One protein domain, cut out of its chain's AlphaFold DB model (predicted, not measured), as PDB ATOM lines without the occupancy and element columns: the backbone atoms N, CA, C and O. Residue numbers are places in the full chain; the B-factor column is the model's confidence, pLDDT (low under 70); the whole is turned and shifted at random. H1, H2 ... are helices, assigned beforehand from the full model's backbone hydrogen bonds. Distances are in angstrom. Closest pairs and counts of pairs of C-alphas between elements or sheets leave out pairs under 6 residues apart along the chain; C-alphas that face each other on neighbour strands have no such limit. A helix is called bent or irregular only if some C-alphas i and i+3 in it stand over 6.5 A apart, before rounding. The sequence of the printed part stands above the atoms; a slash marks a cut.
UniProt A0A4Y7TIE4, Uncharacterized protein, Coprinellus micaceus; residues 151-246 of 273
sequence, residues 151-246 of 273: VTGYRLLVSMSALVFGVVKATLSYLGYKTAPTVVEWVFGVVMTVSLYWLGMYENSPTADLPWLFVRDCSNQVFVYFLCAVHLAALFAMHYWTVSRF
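What this domain is: This is residues 151 to 246 of the 273 residues of an uncharacterized protein of Coprinellus micaceus (UniProt A0A4Y7TIE4). A helical hairpin of H1 and H2 has a third long helix, H4, on the other side of H1, making a flat, open row in which H1 is between H2 and H4; H4 runs the same way as H1 with a gap between them, and its residues 227 to 246 stick out free. At one end of the row the short helix H3 packs on the first residues of H1, on the stretch by which the chain passes from H2 to H4. The printed part has 96 residues with four named helices, in the order H1, H2, H3, H4, and no named strand; the class is all helix. The whole is loose, with a radius of gyration of the C-alphas of 17.0 A, and spans 55 by 32 by 15 A.

Where its parts are: Find C-alpha 153 at (192.204, 217.269, 198.092); from there H1, residues 153 to 174, runs 31.3 A to C-alpha 174 at (164.095, 222.915, 210.617). Next look at H2, residues 180 to 200, which is 28.5 A long; it is neither bent nor irregular, but only just: C-alphas 189 and 192 are 6.0 A apart. Then come to H3, residues 211 to 214, which is 5.5 A long. H4, residues 219 to 246, is the longest helix and runs 40.6 A to C-alpha 246 at (160.055, 243.254, 207.180).

How they stand to each other: Begin with the hairpin: H1 and H2 touch, at a shallow tilt of 5 degrees, opposite ways. Their closest C-alphas, those of Lys 169 and Pro 181, are 5.2 A apart. Look next at Gly 153 and Leu 213, whose C-alphas, 4.4 A apart, are the closest of H1 and H3; these helices touch, H1 with residues 153 to 154 alone. H1 and H4 are close but not clearly touching: their closest C-alphas, those of Leu 156 and Val 222, are 7.6 A apart. They run the same way at a shallow tilt of 13 degrees. H2 and H4 are apart. In the backbones of H1 and H4 every O i to N i+4 pair is within hydrogen-bond range, in H2 16 of 17 are, and H3 is too short for such a pair; its one O i to N i+3 pair is not within range.

The domain as a whole: The two C-alphas farthest apart, those of Ser 205 and Phe 246, are 56.0 A from each other. The printed part has no cut. The links H1 to H2 and H3 to H4 are tight, and H2 to H3, with 10 residues, is short. The mean pLDDT of the printed part is 81.1; look for values under 70 at residues 206 to 208 and residue 231.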
ATOM      1  N   VAL A 151     197.174 218.780 203.851       82.56
ATOM      2  CA  VAL A 151     195.737 218.895 203.602       82.56
ATOM      3  C   VAL A 151     195.494 218.522 202.139       82.56
ATOM      4  O   VAL A 151     195.480 219.377 201.249       82.56
ATOM      5  N   THR A 152     195.351 217.220 201.894       87.69
ATOM      6  CA  THR A 152     195.102 216.674 200.555       87.69
ATOM      7  C   THR A 152     193.684 216.998 200.075       87.69
ATOM      8  O   THR A 152     192.747 217.117 200.872       87.69
ATOM      9  N   GLY A 153     193.508 217.106 198.752       85.50
ATOM     10  CA  GLY A 153     192.204 217.269 198.092       85.50
ATOM     11  C   GLY A 153     191.151 216.264 198.572       85.50
ATOM     12  O   GLY A 153     190.007 216.636 198.823       85.50
ATOM     13  N   TYR A 154     191.548 215.005 198.774       86.56
ATOM     14  CA  TYR A 154     190.671 213.955 199.294       86.56
ATOM     15  C   TYR A 154     190.115 214.263 200.693       86.56
ATOM     16  O   TYR A 154     188.900 214.206 200.892       86.56
ATOM     17  N   ARG A 155     190.969 214.654 201.651       87.19
ATOM     18  CA  ARG A 155     190.536 214.975 203.027       87.19
ATOM     19  C   ARG A 155     189.506 216.098 203.037       87.19
ATOM     20  O   ARG A 155     188.537 216.051 203.786       87.19
ATOM     21  N   LEU A 156     189.678 217.064 202.144       84.12
ATOM     22  CA  LEU A 156     188.761 218.183 201.974       84.12
ATOM     23  C   LEU A 156     187.437 217.761 201.369       84.12
ATOM     24  O   LEU A 156     186.396 218.207 201.830       84.12
ATOM     25  N   LEU A 157     187.466 216.889 200.363       84.31
ATOM     26  CA  LEU A 157     186.262 216.352 199.745       84.31
ATOM     27  C   LEU A 157     185.424 215.593 200.786       84.31
ATOM     28  O   LEU A 157     184.217 215.819 200.881       84.31
ATOM     29  N   VAL A 158     186.067 214.779 201.632       86.06
ATOM     30  CA  VAL A 158     185.417 214.087 202.757       86.06
ATOM     31  C   VAL A 158     184.819 215.090 203.751       86.06
ATOM     32  O   VAL A 158     183.631 215.001 204.068       86.06
ATOM     33  N   SER A 159     185.597 216.077 204.209       85.06
ATOM     34  CA  SER A 159     185.121 217.086 205.168       85.06
ATOM     35  C   SER A 159     183.982 217.947 204.614       85.06
ATOM     36  O   SER A 159     182.987 218.162 205.304       85.06
ATOM     37  N   MET A 160     184.084 218.405 203.365       78.94
ATOM     38  CA  MET A 160     183.043 219.197 202.707       78.94
ATOM     39  C   MET A 160     181.770 218.384 202.493       78.94
ATOM     40  O   MET A 160     180.679 218.906 202.706       78.94
ATOM     41  N   SER A 161     181.889 217.101 202.141       81.31
ATOM     42  CA  SER A 161     180.731 216.207 202.023       81.31
ATOM     43  C   SER A 161     180.009 216.059 203.363       81.31
ATOM     44  O   SER A 161     178.786 216.168 203.407       81.31
ATOM     45  N   ALA A 162     180.752 215.886 204.463       83.94
ATOM     46  CA  ALA A 162     180.182 215.816 205.808       83.94
ATOM     47  C   ALA A 162     179.494 217.130 206.219       83.94
ATOM     48  O   ALA A 162     178.401 217.103 206.789       83.94
ATOM     49  N   LEU A 163     180.093 218.278 205.887       81.94
ATOM     50  CA  LEU A 163     179.516 219.597 206.152       81.94
ATOM     51  C   LEU A 163     178.213 219.803 205.377       81.94
ATOM     52  O   LEU A 163     177.189 220.119 205.981       81.94
ATOM     53  N   VAL A 164     178.232 219.598 204.057       78.62
ATOM     54  CA  VAL A 164     177.046 219.749 203.198       78.62
ATOM     55  C   VAL A 164     175.936 218.815 203.666       78.62
ATOM     56  O   VAL A 164     174.794 219.245 203.806       78.62
ATOM     57  N   PHE A 165     176.275 217.566 203.984       80.19
ATOM     58  CA  PHE A 165     175.328 216.601 204.525       80.19
ATOM     59  C   PHE A 165     174.670 217.089 205.825       80.19
ATOM     60  O   PHE A 165     173.442 217.086 205.935       80.19
ATOM     61  N   GLY A 166     175.470 217.564 206.786       80.31
ATOM     62  CA  GLY A 166     174.971 218.101 208.051       80.31
ATOM     63  C   GLY A 166     174.066 219.321 207.867       80.31
ATOM     64  O   GLY A 166     173.001 219.389 208.478       80.31
ATOM     65  N   VAL A 167     174.446 220.247 206.979       79.81
ATOM     66  CA  VAL A 167     173.659 221.452 206.671       79.81
ATOM     67  C   VAL A 167     172.325 221.084 206.027       79.81
ATOM     68  O   VAL A 167     171.286 221.506 206.526       79.81
ATOM     69  N   VAL A 168     172.320 220.256 204.977       78.38
ATOM     70  CA  VAL A 168     171.080 219.847 204.292       78.38
ATOM     71  C   VAL A 168     170.139 219.123 205.258       78.38
ATOM     72  O   VAL A 168     168.946 219.431 205.299       78.38
ATOM     73  N   LYS A 169     170.666 218.210 206.084       81.25
ATOM     74  CA  LYS A 169     169.880 217.508 207.108       81.25
ATOM     75  C   LYS A 169     169.273 218.482 208.122       81.25
ATOM     76  O   LYS A 169     168.077 218.391 208.404       81.25
ATOM     77  N   ALA A 170     170.064 219.423 208.637       81.19
ATOM     78  CA  ALA A 170     169.589 220.429 209.582       81.19
ATOM     79  C   ALA A 170     168.493 221.304 208.960       81.19
ATOM     80  O   ALA A 170     167.425 221.451 209.548       81.19
ATOM     81  N   THR A 171     168.703 221.823 207.746       78.94
ATOM     82  CA  THR A 171     167.719 222.654 207.039       78.94
ATOM     83  C   THR A 171     166.401 221.913 206.823       78.94
ATOM     84  O   THR A 171     165.343 222.457 207.133       78.94
ATOM     85  N   LEU A 172     166.436 220.662 206.354       77.44
ATOM     86  CA  LEU A 172     165.214 219.875 206.152       77.44
ATOM     87  C   LEU A 172     164.479 219.593 207.468       77.44
ATOM     88  O   LEU A 172     163.250 219.644 207.497       77.44
ATOM     89  N   SER A 173     165.219 219.348 208.555       83.12
ATOM     90  CA  SER A 173     164.629 219.168 209.883       83.12
ATOM     91  C   SER A 173     163.995 220.459 210.409       83.12
ATOM     92  O   SER A 173     162.913 220.405 210.988       83.12
ATOM     93  N   TYR A 174     164.631 221.616 210.195       85.50
ATOM     94  CA  TYR A 174     164.095 222.915 210.617       85.50
ATOM     95  C   TYR A 174     162.828 223.305 209.856       85.50
ATOM     96  O   TYR A 174     161.943 223.933 210.427       85.50
ATOM     97  N   LEU A 175     162.711 222.899 208.591       85.94
ATOM     98  CA  LEU A 175     161.509 223.118 207.783       85.94
ATOM     99  C   LEU A 175     160.346 222.176 208.150       85.94
ATOM    100  O   LEU A 175     159.274 222.273 207.558       85.94
ATOM    101  N   GLY A 176     160.528 221.270 209.116       89.75
ATOM    102  CA  GLY A 176     159.473 220.376 209.595       89.75
ATOM    103  C   GLY A 176     159.181 219.187 208.674       89.75
ATOM    104  O   GLY A 176     158.180 218.493 208.867       89.75
ATOM    105  N   TYR A 177     160.042 218.909 207.688       78.88
ATOM    106  CA  TYR A 177     159.895 217.719 206.856       78.88
ATOM    107  C   TYR A 177     160.211 216.466 207.671       78.88
ATOM    108  O   TYR A 177     161.331 216.282 208.136       78.88
ATOM    109  N   LYS A 178     159.233 215.567 207.812       82.00
ATOM    110  CA  LYS A 178     159.393 214.335 208.602       82.00
ATOM    111  C   LYS A 178     160.181 213.245 207.870       82.00
ATOM    112  O   LYS A 178     160.980 212.555 208.486       82.00
ATOM    113  N   THR A 179     159.974 213.097 206.559       81.75
ATOM    114  CA  THR A 179     160.552 211.992 205.764       81.75
ATOM    115  C   THR A 179     161.790 212.411 204.968       81.75
ATOM    116  O   THR A 179     162.699 211.609 204.769       81.75
ATOM    117  N   ALA A 180     161.859 213.671 204.527       78.31
ATOM    118  CA  ALA A 180     162.951 214.150 203.678       78.31
ATOM    119  C   ALA A 180     164.349 214.052 204.330       78.31
ATOM    120  O   ALA A 180     165.261 213.580 203.650       78.31
ATOM    121  N   PRO A 181     164.552 214.409 205.619       80.44
ATOM    122  CA  PRO A 181     165.855 214.258 206.270       80.44
ATOM    123  C   PRO A 181     166.335 212.804 206.282       80.44
ATOM    124  O   PRO A 181     167.512 212.551 206.052       80.44
ATOM    125  N   THR A 182     165.418 211.854 206.485       82.06
ATOM    126  CA  THR A 182     165.713 210.415 206.498       82.06
ATOM    127  C   THR A 182     166.136 209.905 205.124       82.06
ATOM    128  O   THR A 182     167.088 209.136 205.018       82.06
ATOM    129  N   VAL A 183     165.470 210.355 204.054       83.38
ATOM    130  CA  VAL A 183     165.850 209.989 202.679       83.38
ATOM    131  C   VAL A 183     167.217 210.568 202.325       83.38
ATOM    132  O   VAL A 183     168.054 209.858 201.777       83.38
ATOM    133  N   VAL A 184     167.475 211.832 202.671       78.81
ATOM    134  CA  VAL A 184     168.792 212.450 202.461       78.81
ATOM    135  C   VAL A 184     169.868 211.709 203.243       78.81
ATOM    136  O   VAL A 184     170.925 211.419 202.692       78.81
ATOM    137  N   GLU A 185     169.590 211.351 204.493       82.19
ATOM    138  CA  GLU A 185     170.471 210.532 205.322       82.19
ATOM    139  C   GLU A 185     170.784 209.181 204.703       82.19
ATOM    140  O   GLU A 185     171.940 208.772 204.703       82.19
ATOM    141  N   TRP A 186     169.797 208.528 204.103       87.06
ATOM    142  CA  TRP A 186     170.021 207.277 203.404       87.06
ATOM    143  C   TRP A 186     170.855 207.459 202.129       87.06
ATOM    144  O   TRP A 186     171.889 206.812 201.975       87.06
ATOM    145  N   VAL A 187     170.447 208.362 201.229       82.19
ATOM    146  CA  VAL A 187     171.118 208.556 199.933       82.19
ATOM    147  C   VAL A 187     172.549 209.038 200.137       82.19
ATOM    148  O   VAL A 187     173.483 208.419 199.636       82.19
ATOM    149  N   PHE A 188     172.748 210.120 200.892       79.00
ATOM    150  CA  PHE A 188     174.091 210.641 201.135       79.00
ATOM    151  C   PHE A 188     174.885 209.695 202.030       79.00
ATOM    152  O   PHE A 188     176.036 209.397 201.728       79.00
ATOM    153  N   GLY A 189     174.273 209.175 203.094       80.88
ATOM    154  CA  GLY A 189     174.947 208.285 204.029       80.88
ATOM    155  C   GLY A 189     175.430 206.991 203.385       80.88
ATOM    156  O   GLY A 189     176.480 206.508 203.782       80.88
ATOM    157  N   VAL A 190     174.742 206.449 202.378       86.56
ATOM    158  CA  VAL A 190     175.177 205.229 201.677       86.56
ATOM    159  C   VAL A 190     175.997 205.565 200.435       86.56
ATOM    160  O   VAL A 190     177.139 205.132 200.314       86.56
ATOM    161  N   VAL A 191     175.455 206.351 199.503       84.25
ATOM    162  CA  VAL A 191     176.095 206.565 198.195       84.25
ATOM    163  C   VAL A 191     177.394 207.350 198.343       84.25
ATOM    164  O   VAL A 191     178.406 206.971 197.746       84.25
ATOM    165  N   MET A 192     177.407 208.413 199.156       83.88
ATOM    166  CA  MET A 192     178.616 209.222 199.321       83.88
ATOM    167  C   MET A 192     179.670 208.500 200.143       83.88
ATOM    168  O   MET A 192     180.834 208.548 199.765       83.88
ATOM    169  N   THR A 193     179.308 207.810 201.230       84.81
ATOM    170  CA  THR A 193     180.309 207.094 202.040       84.81
ATOM    171  C   THR A 193     180.960 205.970 201.252       84.81
ATOM    172  O   THR A 193     182.179 205.851 201.290       84.81
ATOM    173  N   VAL A 194     180.184 205.211 200.472       89.00
ATOM    174  CA  VAL A 194     180.717 204.177 199.581       89.00
ATOM    175  C   VAL A 194     181.632 204.820 198.540       89.00
ATOM    176  O   VAL A 194     182.787 204.424 198.425       89.00
ATOM    177  N   SER A 195     181.181 205.863 197.839       88.06
ATOM    178  CA  SER A 195     181.999 206.546 196.823       88.06
ATOM    179  C   SER A 195     183.309 207.105 197.394       88.06
ATOM    180  O   SER A 195     184.371 206.925 196.804       88.06
ATOM    181  N   LEU A 196     183.248 207.740 198.569       87.88
ATOM    182  CA  LEU A 196     184.408 208.262 199.293       87.88
ATOM    183  C   LEU A 196     185.341 207.150 199.755       87.88
ATOM    184  O   LEU A 196     186.552 207.300 199.652       87.88
ATOM    185  N   TYR A 197     184.787 206.038 200.228       89.44
ATOM    186  CA  TYR A 197     185.553 204.867 200.624       89.44
ATOM    187  C   TYR A 197     186.341 204.299 199.440       89.44
ATOM    188  O   TYR A 197     187.553 204.115 199.546       89.44
ATOM    189  N   TRP A 198     185.682 204.112 198.290       89.81
ATOM    190  CA  TRP A 198     186.329 203.689 197.046       89.81
ATOM    191  C   TRP A 198     187.427 204.655 196.618       89.81
ATOM    192  O   TRP A 198     188.521 204.221 196.263       89.81
ATOM    193  N   LEU A 199     187.152 205.957 196.693       88.25
ATOM    194  CA  LEU A 199     188.109 206.999 196.351       88.25
ATOM    195  C   LEU A 199     189.315 206.995 197.301       88.25
ATOM    196  O   LEU A 199     190.447 207.072 196.839       88.25
ATOM    197  N   GLY A 200     189.100 206.822 198.606       88.12
ATOM    198  CA  GLY A 200     190.159 206.745 199.612       88.12
ATOM    199  C   GLY A 200     191.117 205.574 199.405       88.12
ATOM    200  O   GLY A 200     192.289 205.671 199.751       88.12
ATOM    201  N   MET A 201     190.677 204.489 198.759       85.44
ATOM    202  CA  MET A 201     191.583 203.390 198.398       85.44
ATOM    203  C   MET A 201     192.678 203.809 197.411       85.44
ATOM    204  O   MET A 201     193.733 203.179 197.377       85.44
ATOM    205  N   TYR A 202     192.450 204.870 196.632       85.75
ATOM    206  CA  TYR A 202     193.453 205.433 195.730       85.75
ATOM    207  C   TYR A 202     194.482 206.322 196.458       85.75
ATOM    208  O   TYR A 202     195.509 206.640 195.867       85.75
ATOM    209  N   GLU A 203     194.279 206.681 197.737       83.88
ATOM    210  CA  GLU A 203     195.246 207.488 198.512       83.88
ATOM    211  C   GLU A 203     196.579 206.742 198.702       83.88
ATOM    212  O   GLU A 203     197.646 207.343 198.614       83.88
ATOM    213  N   ASN A 204     196.526 205.418 198.882       75.25
ATOM    214  CA  ASN A 204     197.708 204.581 199.136       75.25
ATOM    215  C   ASN A 204     198.562 204.312 197.890       75.25
ATOM    216  O   ASN A 204     199.669 203.789 197.997       75.25
ATOM    217  N   SER A 205     198.059 204.640 196.705       72.94
ATOM    218  CA  SER A 205     198.814 204.552 195.462       72.94
ATOM    219  C   SER A 205     198.345 205.684 194.564       72.94
ATOM    220  O   SER A 205     197.427 205.485 193.759       72.94
ATOM    221  N   PRO A 206     198.952 206.875 194.703       62.12
ATOM    222  CA  PRO A 206     198.664 208.000 193.836       62.12
ATOM    223  C   PRO A 206     199.148 207.638 192.433       62.12
ATOM    224  O   PRO A 206     200.287 207.899 192.045       62.12
ATOM    225  N   THR A 207     198.288 206.979 191.660       63.69
ATOM    226  CA  THR A 207     198.543 206.801 190.241       63.69
ATOM    227  C   THR A 207     198.599 208.174 189.596       63.69
ATOM    228  O   THR A 207     197.997 209.148 190.062       63.69
ATOM    229  N   ALA A 208     199.301 208.249 188.470       61.50
ATOM    230  CA  ALA A 208     199.379 209.453 187.651       61.50
ATOM    231  C   ALA A 208     198.004 209.978 187.176       61.50
ATOM    232  O   ALA A 208     197.950 211.037 186.554       61.50
ATOM    233  N   ASP A 209     196.911 209.263 187.456       72.38
ATOM    234  CA  ASP A 209     195.575 209.559 186.955       72.38
ATOM    235  C   ASP A 209     194.838 210.613 187.803       72.38
ATOM    236  O   ASP A 209     194.026 211.360 187.263       72.38
ATOM    237  N   LEU A 210     195.135 210.738 189.109       83.94
ATOM    238  CA  LEU A 210     194.484 211.718 190.004       83.94
ATOM    239  C   LEU A 210     195.461 212.513 190.906       83.94
ATOM    240  O   LEU A 210     195.194 212.699 192.098       83.94
ATOM    241  N   PRO A 211     196.573 213.061 190.374       82.56
ATOM    242  CA  PRO A 211     197.553 213.794 191.182       82.56
ATOM    243  C   PRO A 211     196.958 215.054 191.827       82.56
ATOM    244  O   PRO A 211     197.376 215.465 192.907       82.56
ATOM    245  N   TRP A 212     195.939 215.652 191.204       82.12
ATOM    246  CA  TRP A 212     195.265 216.835 191.737       82.12
ATOM    247  C   TRP A 212     194.521 216.565 193.053       82.12
ATOM    248  O   TRP A 212     194.351 217.494 193.836       82.12
ATOM    249  N   LEU A 213     194.085 215.323 193.300       85.19
ATOM    250  CA  LEU A 213     193.290 214.972 194.478       85.19
ATOM    251  C   LEU A 213     194.167 214.554 195.668       85.19
ATOM    252  O   LEU A 213     193.856 214.899 196.807       85.19
ATOM    253  N   PHE A 214     195.255 213.822 195.410       84.75
ATOM    254  CA  PHE A 214     196.080 213.219 196.466       84.75
ATOM    255  C   PHE A 214     197.429 213.903 196.683       84.75
ATOM    256  O   PHE A 214     197.913 213.920 197.809       84.75
ATOM    257  N   VAL A 215     198.035 214.470 195.636       83.06
ATOM    258  CA  VAL A 215     199.397 215.032 195.702       83.06
ATOM    259  C   VAL A 215     199.374 216.543 195.897       83.06
ATOM    260  O   VAL A 215     200.248 217.104 196.549       83.06
ATOM    261  N   ARG A 216     198.386 217.228 195.314       82.88
ATOM    262  CA  ARG A 216     198.324 218.688 195.364       82.88
ATOM    263  C   ARG A 216     197.898 219.165 196.753       82.88
ATOM    264  O   ARG A 216     196.793 218.868 197.203       82.88
ATOM    265  N   ASP A 217     198.753 219.965 197.383       84.31
ATOM    266  CA  ASP A 217     198.415 220.693 198.602       84.31
ATOM    267  C   ASP A 217     197.331 221.731 198.308       84.31
ATOM    268  O   ASP A 217     197.556 222.756 197.661       84.31
ATOM    269  N   CYS A 218     196.129 221.460 198.807       80.81
ATOM    270  CA  CYS A 218     194.970 222.318 198.597       80.81
ATOM    271  C   CYS A 218     194.786 223.347 199.723       80.81
ATOM    272  O   CYS A 218     193.834 224.119 199.672       80.81
ATOM    273  N   SER A 219     195.691 223.404 200.708       82.25
ATOM    274  CA  SER A 219     195.594 224.271 201.898       82.25
ATOM    275  C   SER A 219     195.179 225.716 201.570       82.25
ATOM    276  O   SER A 219     194.211 226.231 202.130       82.25
ATOM    277  N   ASN A 220     195.825 226.338 200.577       79.94
ATOM    278  CA  ASN A 220     195.522 227.718 200.195       79.94
ATOM    279  C   ASN A 220     194.148 227.859 199.504       79.94
ATOM    280  O   ASN A 220     193.385 228.773 199.799       79.94
ATOM    281  N   GLN A 221     193.784 226.922 198.622       78.56
ATOM    282  CA  GLN A 221     192.483 226.944 197.939       78.56
ATOM    283  C   GLN A 221     191.319 226.709 198.902       78.56
ATOM    284  O   GLN A 221     190.281 227.352 198.788       78.56
ATOM    285  N   VAL A 222     191.488 225.811 199.866       75.06
ATOM    286  CA  VAL A 222     190.465 225.493 200.870       75.06
ATOM    287  C   VAL A 222     190.169 226.679 201.736       75.06
ATOM    288  O   VAL A 222     189.005 226.967 201.981       75.06
ATOM    289  N   PHE A 223     191.217 227.351 202.203       73.38
ATOM    290  CA  PHE A 223     191.063 228.525 203.030       73.38
ATOM    291  C   PHE A 223     190.208 229.574 202.311       73.38
ATOM    292  O   PHE A 223     189.251 230.090 202.883       73.38
ATOM    293  N   VAL A 224     190.464 229.788 201.017       77.31
ATOM    294  CA  VAL A 224     189.674 230.696 200.178       77.31
ATOM    295  C   VAL A 224     188.232 230.210 200.002       77.31
ATOM    296  O   VAL A 224     187.307 230.969 200.274       77.31
ATOM    297  N   TYR A 225     188.004 228.953 199.605       81.31
ATOM    298  CA  TYR A 225     186.642 228.437 199.408       81.31
ATOM    299  C   TYR A 225     185.824 228.417 200.698       81.31
ATOM    300  O   TYR A 225     184.640 228.746 200.674       81.31
ATOM    301  N   PHE A 226     186.446 228.066 201.821       76.31
ATOM    302  CA  PHE A 226     185.819 228.086 203.134       76.31
ATOM    303  C   PHE A 226     185.424 229.509 203.531       76.31
ATOM    304  O   PHE A 226     184.275 229.736 203.902       76.31
ATOM    305  N   LEU A 227     186.329 230.482 203.377       70.69
ATOM    306  CA  LEU A 227     186.015 231.891 203.616       70.69
ATOM    307  C   LEU A 227     184.873 232.376 202.717       70.69
ATOM    308  O   LEU A 227     183.936 232.993 203.218       70.69
ATOM    309  N   CYS A 228     184.896 232.052 201.421       74.62
ATOM    310  CA  CYS A 228     183.811 232.389 200.499       74.62
ATOM    311  C   CYS A 228     182.480 231.751 200.922       74.62
ATOM    312  O   CYS A 228     181.460 232.435 200.941       74.62
ATOM    313  N   ALA A 229     182.474 230.469 201.292       80.38
ATOM    314  CA  ALA A 229     181.270 229.762 201.716       80.38
ATOM    315  C   ALA A 229     180.687 230.343 203.012       80.38
ATOM    316  O   ALA A 229     179.484 230.588 203.083       80.38
ATOM    317  N   VAL A 230     181.531 230.623 204.011       72.75
ATOM    318  CA  VAL A 230     181.123 231.288 205.259       72.75
ATOM    319  C   VAL A 230     180.549 232.672 204.964       72.75
ATOM    320  O   VAL A 230     179.510 233.038 205.510       72.75
ATOM    321  N   HIS A 231     181.180 233.425 204.064       68.81
ATOM    322  CA  HIS A 231     180.711 234.751 203.683       68.81
ATOM    323  C   HIS A 231     179.347 234.697 202.977       68.81
ATOM    324  O   HIS A 231     178.436 235.437 203.339       68.81
ATOM    325  N   LEU A 232     179.160 233.770 202.033       81.75
ATOM    326  CA  LEU A 232     177.877 233.559 201.355       81.75
ATOM    327  C   LEU A 232     176.781 233.097 202.322       81.75
ATOM    328  O   LEU A 232     175.655 233.587 202.247       81.75
ATOM    329  N   ALA A 233     177.104 232.206 203.263       79.12
ATOM    330  CA  ALA A 233     176.171 231.770 204.296       79.12
ATOM    331  C   ALA A 233     175.750 232.933 205.212       79.12
ATOM    332  O   ALA A 233     174.567 233.072 205.518       79.12
ATOM    333  N   ALA A 234     176.689 233.804 205.598       70.31
ATOM    334  CA  ALA A 234     176.398 235.002 206.382       70.31
ATOM    335  C   ALA A 234     175.498 235.983 205.615       70.31
ATOM    336  O   ALA A 234     174.520 236.476 206.174       70.31
ATOM    337  N   LEU A 235     175.768 236.220 204.325       77.50
ATOM    338  CA  LEU A 235     174.918 237.057 203.472       77.50
ATOM    339  C   LEU A 235     173.507 236.476 203.329       77.50
ATOM    340  O   LEU A 235     172.527 237.212 203.442       77.50
ATOM    341  N   PHE A 236     173.390 235.160 203.142       83.25
ATOM    342  CA  PHE A 236     172.098 234.482 203.061       83.25
ATOM    343  C   PHE A 236     171.315 234.588 204.377       83.25
ATOM    344  O   PHE A 236     170.134 234.933 204.366       83.25
ATOM    345  N   ALA A 237     171.976 234.365 205.517       73.75
ATOM    346  CA  ALA A 237     171.367 234.508 206.838       73.75
ATOM    347  C   ALA A 237     170.909 235.950 207.109       73.75
ATOM    348  O   ALA A 237     169.787 236.165 207.570       73.75
ATOM    349  N   MET A 238     171.739 236.940 206.765       75.31
ATOM    350  CA  MET A 238     171.390 238.359 206.875       75.31
ATOM    351  C   MET A 238     170.198 238.721 205.986       75.31
ATOM    352  O   MET A 238     169.282 239.416 206.434       75.31
ATOM    353  N   HIS A 239     170.164 238.222 204.748       84.12
ATOM    354  CA  HIS A 239     169.043 238.436 203.836       84.12
ATOM    355  C   HIS A 239     167.747 237.837 204.394       84.12
ATOM    356  O   HIS A 239     166.735 238.535 204.495       84.12
ATOM    357  N   TYR A 240     167.793 236.579 204.834       82.25
ATOM    358  CA  TYR A 240     166.649 235.894 205.429       82.25
ATOM    359  C   TYR A 240     166.117 236.627 206.670       82.25
ATOM    360  O   TYR A 240     164.913 236.866 206.791       82.25
ATOM    361  N   TRP A 241     167.011 237.052 207.569       83.56
ATOM    362  CA  TRP A 241     166.647 237.830 208.754       83.56
ATOM    363  C   TRP A 241     165.967 239.159 208.392       83.56
ATOM    364  O   TRP A 241     164.932 239.503 208.967       83.56
ATOM    365  N   THR A 242     166.496 239.870 207.393       79.81
ATOM    366  CA  THR A 242     165.945 241.149 206.920       79.81
ATOM    367  C   THR A 242     164.533 240.980 206.357       79.81
ATOM    368  O   THR A 242     163.620 241.713 206.743       79.81
ATOM    369  N   VAL A 243     164.319 239.974 205.500       83.56
ATOM    370  CA  VAL A 243     162.995 239.662 204.930       83.56
ATOM    371  C   VAL A 243     161.996 239.287 206.026       83.56
ATOM    372  O   VAL A 243     160.870 239.787 206.041       83.56
ATOM    373  N   SER A 244     162.412 238.460 206.988       80.31
ATOM    374  CA  SER A 244     161.574 238.070 208.125       80.31
ATOM    375  C   SER A 244     161.125 239.281 208.957       80.31
ATOM    376  O   SER A 244     159.931 239.453 209.214       80.31
ATOM    377  N   ARG A 245     162.048 240.188 209.309       85.38
ATOM    378  CA  ARG A 245     161.722 241.403 210.079       85.38
ATOM    379  C   ARG A 245     160.769 242.324 209.325       85.38
ATOM    380  O   ARG A 245     159.853 242.875 209.932       85.38
ATOM    381  N   PHE A 246     160.943 242.449 208.013       87.00
ATOM    382  CA  PHE A 246     160.055 243.254 207.180       87.00
ATOM    383  C   PHE A 246     158.630 242.681 207.123       87.00
ATOM    384  O   PHE A 246     157.653 243.425 207.228       87.00
TER     385      PHE A 246